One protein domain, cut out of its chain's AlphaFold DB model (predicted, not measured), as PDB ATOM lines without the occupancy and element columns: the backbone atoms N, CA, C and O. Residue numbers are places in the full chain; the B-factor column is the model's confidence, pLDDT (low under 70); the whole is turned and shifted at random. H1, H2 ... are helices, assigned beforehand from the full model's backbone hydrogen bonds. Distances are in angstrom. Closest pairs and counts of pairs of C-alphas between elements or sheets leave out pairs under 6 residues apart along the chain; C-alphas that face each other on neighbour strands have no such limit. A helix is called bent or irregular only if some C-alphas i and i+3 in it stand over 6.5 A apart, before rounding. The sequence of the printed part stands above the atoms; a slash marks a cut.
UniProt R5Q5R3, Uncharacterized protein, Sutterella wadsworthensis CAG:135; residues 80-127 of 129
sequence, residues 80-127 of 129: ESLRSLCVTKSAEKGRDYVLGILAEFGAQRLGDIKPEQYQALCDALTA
ATOM      1  N   GLU A  80     182.899 155.655 198.022       81.44
ATOM      2  CA  GLU A  80     182.704 154.635 199.062       81.44
ATOM      3  C   GLU A  80     184.027 153.992 199.489       81.44
ATOM      4  O   GLU A  80     184.270 153.860 200.691       81.44
ATOM      5  N   SER A  81     184.913 153.685 198.536       82.56
ATOM      6  CA  SER A  81     186.259 153.179 198.834       82.56
ATOM      7  C   SER A  81     187.054 154.177 199.677       82.56
ATOM      8  O   SER A  81     187.653 153.802 200.683       82.56
ATOM      9  N   LEU A  82     186.984 155.465 199.333       84.62
ATOM     10  CA  LEU A  82     187.616 156.537 200.102       84.62
ATOM     11  C   LEU A  82     187.021 156.705 201.500       84.62
ATOM     12  O   LEU A  82     187.762 156.906 202.457       84.62
ATOM     13  N   ARG A  83     185.694 156.598 201.652       84.69
ATOM     14  CA  ARG A  83     185.055 156.637 202.978       84.69
ATOM     15  C   ARG A  83     185.563 155.508 203.861       84.69
ATOM     16  O   ARG A  83     185.899 155.760 205.014       84.69
ATOM     17  N   SER A  84     185.632 154.295 203.315       85.50
ATOM     18  CA  SER A  84     186.169 153.136 204.025       85.50
ATOM     19  C   SER A  84     187.624 153.374 204.440       85.50
ATOM     20  O   SER A  84     187.961 153.245 205.615       85.50
ATOM     21  N   LEU A  85     188.460 153.855 203.514       84.94
ATOM     22  CA  LEU A  85     189.866 154.160 203.777       84.94
ATOM     23  C   LEU A  85     190.043 155.244 204.850       84.94
ATOM     24  O   LEU A  85     190.855 155.087 205.758       84.94
ATOM     25  N   CYS A  86     189.250 156.316 204.798       84.12
ATOM     26  CA  CYS A  86     189.246 157.357 205.821       84.12
ATOM     27  C   CYS A  86     188.856 156.817 207.197       84.12
ATOM     28  O   CYS A  86     189.428 157.259 208.189       84.12
ATOM     29  N   VAL A  87     187.906 155.882 207.285       86.12
ATOM     30  CA  VAL A  87     187.532 155.245 208.558       86.12
ATOM     31  C   VAL A  87     188.689 154.399 209.087       86.12
ATOM     32  O   VAL A  87     189.061 154.560 210.248       86.12
ATOM     33  N   THR A  88     189.307 153.578 208.236       86.12
ATOM     34  CA  THR A  88     190.467 152.753 208.604       86.12
ATOM     35  C   THR A  88     191.640 153.615 209.069       86.12
ATOM     36  O   THR A  88     192.117 153.452 210.190       86.12
ATOM     37  N   LYS A  89     192.037 154.628 208.290       83.38
ATOM     38  CA  LYS A  89     193.131 155.544 208.654       83.38
ATOM     39  C   LYS A  89     192.809 156.401 209.874       83.38
ATOM     40  O   LYS A  89     193.706 156.685 210.660       83.38
ATOM     41  N   SER A  90     191.544 156.778 210.077       84.06
ATOM     42  CA  SER A  90     191.125 157.476 211.301       84.06
ATOM     43  C   SER A  90     191.230 156.581 212.535       84.06
ATOM     44  O   SER A  90     191.501 157.091 213.617       84.06
ATOM     45  N   ALA A  91     191.014 155.270 212.390       84.62
ATOM     46  CA  ALA A  91     191.201 154.314 213.476       84.62
ATOM     47  C   ALA A  91     192.690 154.074 213.782       84.62
ATOM     48  O   ALA A  91     193.047 153.933 214.946       84.62
ATOM     49  N   GLU A  92     193.553 154.071 212.762       85.12
ATOM     50  CA  GLU A  92     194.997 153.846 212.922       85.12
ATOM     51  C   GLU A  92     195.765 155.083 213.410       85.12
ATOM     52  O   GLU A  92     196.553 154.995 214.348       85.12
ATOM     53  N   LYS A  93     195.556 156.239 212.770       84.44
ATOM     54  CA  LYS A  93     196.331 157.476 212.998       84.44
ATOM     55  C   LYS A  93     195.542 158.590 213.682       84.44
ATOM     56  O   LYS A  93     196.103 159.631 214.017       84.44
ATOM     57  N   GLY A  94     194.249 158.382 213.902       82.81
ATOM     58  CA  GLY A  94     193.354 159.382 214.466       82.81
ATOM     59  C   GLY A  94     192.623 160.196 213.402       82.81
ATOM     60  O   GLY A  94     193.073 160.388 212.271       82.81
ATOM     61  N   ARG A  95     191.450 160.700 213.787       82.50
ATOM     62  CA  ARG A  95     190.579 161.493 212.913       82.50
ATOM     63  C   ARG A  95     191.251 162.782 212.433       82.50
ATOM     64  O   ARG A  95     191.037 163.181 211.290       82.50
ATOM     65  N   ASP A  96     192.056 163.416 213.279       84.50
ATOM     66  CA  ASP A  96     192.764 164.658 212.956       84.50
ATOM     67  C   ASP A  96     193.764 164.482 211.809       84.50
ATOM     68  O   ASP A  96     193.906 165.385 210.990       84.50
ATOM     69  N   TYR A  97     194.378 163.299 211.677       85.62
ATOM     70  CA  TYR A  97     195.258 162.975 210.550       85.62
ATOM     71  C   TYR A  97     194.498 163.005 209.217       85.62
ATOM     72  O   TYR A  97     194.906 163.663 208.264       85.62
ATOM     73  N   VAL A  98     193.342 162.338 209.164       84.44
ATOM     74  CA  VAL A  98     192.510 162.281 207.954       84.44
ATOM     75  C   VAL A  98     191.910 163.647 207.618       84.44
ATOM     76  O   VAL A  98     191.824 164.009 206.447       84.44
ATOM     77  N   LEU A  99     191.518 164.426 208.631       85.00
ATOM     78  CA  LEU A  99     191.055 165.802 208.437       85.00
ATOM     79  C   LEU A  99     192.175 166.729 207.953       85.00
ATOM     80  O   LEU A  99     191.904 167.600 207.133       85.00
ATOM     81  N   GLY A 100     193.410 166.524 208.420       86.88
ATOM     82  CA  GLY A 100     194.592 167.232 207.935       86.88
ATOM     83  C   GLY A 100     194.807 167.004 206.442       86.88
ATOM     84  O   GLY A 100     194.877 167.972 205.693       86.88
ATOM     85  N   ILE A 101     194.779 165.742 206.003       87.00
ATOM     86  CA  ILE A 101     194.897 165.396 204.578       87.00
ATOM     87  C   ILE A 101     193.746 166.013 203.780       87.00
ATOM     88  O   ILE A 101     193.981 166.659 202.769       87.00
ATOM     89  N   LEU A 102     192.495 165.888 204.236       85.75
ATOM     90  CA  LEU A 102     191.351 166.506 203.551       85.75
ATOM     91  C   LEU A 102     191.500 168.033 203.419       85.75
ATOM     92  O   LEU A 102     191.153 168.592 202.375       85.75
ATOM     93  N   ALA A 103     192.059 168.696 204.435       86.69
ATOM     94  CA  ALA A 103     192.318 170.129 204.411       86.69
ATOM     95  C   ALA A 103     193.376 170.529 203.366       86.69
ATOM     96  O   ALA A 103     193.253 171.613 202.794       86.69
ATOM     97  N   GLU A 104     194.351 169.668 203.045       86.62
ATOM     98  CA  GLU A 104     195.309 169.905 201.947       86.62
ATOM     99  C   GLU A 104     194.621 169.969 200.579       86.62
ATOM    100  O   GLU A 104     195.032 170.724 199.699       86.62
ATOM    101  N   PHE A 105     193.510 169.249 200.424       83.94
ATOM    102  CA  PHE A 105     192.654 169.324 199.239       83.94
ATOM    103  C   PHE A 105     191.605 170.447 199.326       83.94
ATOM    104  O   PHE A 105     190.754 170.564 198.443       83.94
ATOM    105  N   GLY A 106     191.649 171.281 200.371       80.69
ATOM    106  CA  GLY A 106     190.693 172.365 200.609       80.69
ATOM    107  C   GLY A 106     189.301 171.885 201.027       80.69
ATOM    108  O   GLY A 106     188.344 172.654 200.953       80.69
ATOM    109  N   ALA A 107     189.169 170.629 201.458       82.19
ATOM    110  CA  ALA A 107     187.898 170.011 201.798       82.19
ATOM    111  C   ALA A 107     187.779 169.772 203.307       82.19
ATOM    112  O   ALA A 107     188.699 169.299 203.966       82.19
ATOM    113  N   GLN A 108     186.600 170.037 203.871       78.56
ATOM    114  CA  GLN A 108     186.308 169.674 205.265       78.56
ATOM    115  C   GLN A 108     185.728 168.262 205.390       78.56
ATOM    116  O   GLN A 108     185.699 167.681 206.478       78.56
ATOM    117  N   ARG A 109     185.198 167.720 204.289       80.25
ATOM    118  CA  ARG A 109     184.536 166.419 204.233       80.25
ATOM    119  C   ARG A 109     184.843 165.750 202.908       80.25
ATOM    120  O   ARG A 109     185.016 166.408 201.891       80.25
ATOM    121  N   LEU A 110     184.773 164.424 202.899       79.06
ATOM    122  CA  LEU A 110     184.969 163.640 201.682       79.06
ATOM    123  C   LEU A 110     183.959 163.968 200.562       79.06
ATOM    124  O   LEU A 110     184.221 163.683 199.405       79.06
ATOM    125  N   GLY A 111     182.802 164.546 200.909       78.69
ATOM    126  CA  GLY A 111     181.796 164.997 199.941       78.69
ATOM    127  C   GLY A 111     182.096 166.349 199.285       78.69
ATOM    128  O   GLY A 111     181.463 166.663 198.286       78.69
ATOM    129  N   ASP A 112     183.035 167.129 199.828       83.25
ATOM    130  CA  ASP A 112     183.517 168.378 199.220       83.25
ATOM    131  C   ASP A 112     184.653 168.128 198.212       83.25
ATOM    132  O   ASP A 112     184.987 169.000 197.413       83.25
ATOM    133  N   ILE A 113     185.238 166.926 198.231       84.81
ATOM    134  CA  ILE A 113     186.274 166.507 197.289       84.81
ATOM    135  C   ILE A 113     185.613 166.213 195.940       84.81
ATOM    136  O   ILE A 113     184.627 165.478 195.859       84.81
ATOM    137  N   LYS A 114     186.173 166.756 194.859       83.38
ATOM    138  CA  LYS A 114     185.700 166.449 193.507       83.38
ATOM    139  C   LYS A 114     186.138 165.041 193.081       83.38
ATOM    140  O   LYS A 114     187.211 164.599 193.480       83.38
ATOM    141  N   PRO A 115     185.391 164.350 192.200       79.44
ATOM    142  CA  PRO A 115     185.765 163.010 191.730       79.44
ATOM    143  C   PRO A 115     187.147 162.954 191.060       79.44
ATOM    144  O   PRO A 115     187.876 161.980 191.205       79.44
ATOM    145  N   GLU A 116     187.544 164.041 190.405       84.75
ATOM    146  CA  GLU A 116     188.876 164.275 189.827       84.75
ATOM    147  C   GLU A 116     190.014 164.258 190.872       84.75
ATOM    148  O   GLU A 116     191.159 163.981 190.534       84.75
ATOM    149  N   GLN A 117     189.707 164.486 192.151       82.38
ATOM    150  CA  GLN A 117     190.659 164.472 193.267       82.38
ATOM    151  C   GLN A 117     190.610 163.167 194.079       82.38
ATOM    152  O   GLN A 117     191.419 162.986 194.987       82.38
ATOM    153  N   TYR A 118     189.698 162.234 193.771       84.31
ATOM    154  CA  TYR A 118     189.547 160.989 194.535       84.31
ATOM    155  C   TYR A 118     190.795 160.116 194.500       84.31
ATOM    156  O   TYR A 118     191.203 159.594 195.537       84.31
ATOM    157  N   GLN A 119     191.429 159.995 193.335       81.69
ATOM    158  CA  GLN A 119     192.661 159.226 193.207       81.69
ATOM    159  C   GLN A 119     193.793 159.855 194.029       81.69
ATOM    160  O   GLN A 119     194.454 159.151 194.783       81.69
ATOM    161  N   ALA A 120     193.963 161.177 193.942       85.12
ATOM    162  CA  ALA A 120     195.001 161.903 194.672       85.12
ATOM    163  C   ALA A 120     194.801 161.838 196.196       85.12
ATOM    164  O   ALA A 120     195.764 161.684 196.941       85.12
ATOM    165  N   LEU A 121     193.550 161.893 196.662       84.12
ATOM    166  CA  LEU A 121     193.221 161.721 198.076       84.12
ATOM    167  C   LEU A 121     193.499 160.290 198.557       84.12
ATOM    168  O   LEU A 121     193.998 160.097 199.663       84.12
ATOM    169  N   CYS A 122     193.173 159.288 197.738       84.31
ATOM    170  CA  CYS A 122     193.473 157.887 198.033       84.31
ATOM    171  C   CYS A 122     194.980 157.676 198.173       84.31
ATOM    172  O   CYS A 122     195.428 157.060 199.139       84.31
ATOM    173  N   ASP A 123     195.750 158.248 197.248       85.75
ATOM    174  CA  ASP A 123     197.208 158.206 197.267       85.75
ATOM    175  C   ASP A 123     197.755 158.872 198.533       85.75
ATOM    176  O   ASP A 123     198.498 158.242 199.267       85.75
ATOM    177  N   ALA A 124     197.285 160.072 198.891       85.12
ATOM    178  CA  ALA A 124     197.711 160.774 200.108       85.12
ATOM    179  C   ALA A 124     197.367 160.025 201.411       85.12
ATOM    180  O   ALA A 124     198.119 160.061 202.383       85.12
ATOM    181  N   LEU A 125     196.230 159.322 201.450       81.12
ATOM    182  CA  LEU A 125     195.836 158.500 202.600       81.12
ATOM    183  C   LEU A 125     196.647 157.202 202.698       81.12
ATOM    184  O   LEU A 125     196.831 156.678 203.802       81.12
ATOM    185  N   THR A 126     197.097 156.676 201.560       81.81
ATOM    186  CA  THR A 126     197.843 155.414 201.461       81.81
ATOM    187  C   THR A 126     199.351 155.634 201.525       81.81
ATOM    188  O   THR A 126     200.058 154.742 201.988       81.81
ATOM    189  N   ALA A 127     199.825 156.822 201.144       75.81
ATOM    190  CA  ALA A 127     201.194 157.273 201.303       75.81
ATOM    191  C   ALA A 127     201.569 157.137 202.782       75.81
ATOM    192  O   ALA A 127     201.017 157.801 203.665       75.81
TER     193      ALA A 127
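What this domain is: This is residues 80 to 127 of the 129 residues of an uncharacterized protein of Sutterella wadsworthensis CAG:135 (UniProt R5Q5R3). Three helices make a small cluster, their centres at the corners of a triangle. H1, the longest, and H3 run side by side the same way, while H2 folds back after H1 and runs the opposite way, steeply tilted to both. The printed part has 48 residues with three named helices, in the order H1, H2, H3, and no named strand; the class is all helix. It is compact, with a radius of gyration of the C-alphas of 9.4 A, and spans 26 by 18 by 18 A.

Where its parts are: H1, residues 80 to 93, measures 19.7 A from its first C-alpha at (182.704, 154.635, 199.062) to its last at (196.331, 157.476, 212.998). H3, residues 115 to 126, is 17.3 A long and ends at C-alpha 126 at (197.843, 155.414, 201.461). It is irregular: C-alphas 116 and 119 are 7.2 A apart, and its line is a rough one. H2, residues 95 to 104, is 14.6 A long.

How they stand to each other: H1 touches H3 at a shallow tilt of 28 degrees; their closest C-alphas, those of Leu 82 and Cys 122, are 6.4 A apart. With residues 86 to 90 alone, H1 touches H2 at a steep tilt of 56 degrees, the closest C-alphas being those of Ser 90 and Val 98, 6.0 A apart. With residues 121 to 125 alone, H3 touches H2 at a steep tilt of 47 degrees; here the closest C-alphas are those of Ile 101 and Ala 124, at 7.0 A. The helix packing is mostly crossed, but only just, with 1 of the 3 touching pairs at a shallow tilt. In H1 and H2 every O i to N i+4 pair is within hydrogen-bond range; in H3, 6 of 8 are.

The domain as a whole: The two C-alphas farthest apart, those of Glu 92 and Glu 116, are 26.1 A apart. The printed part has no cut. The link from H1 to H2 is tight, with 1 residue, and that from H2 to H3 is short, with 10. The mean pLDDT of the printed part is 83.5, and no printed residue is under 70.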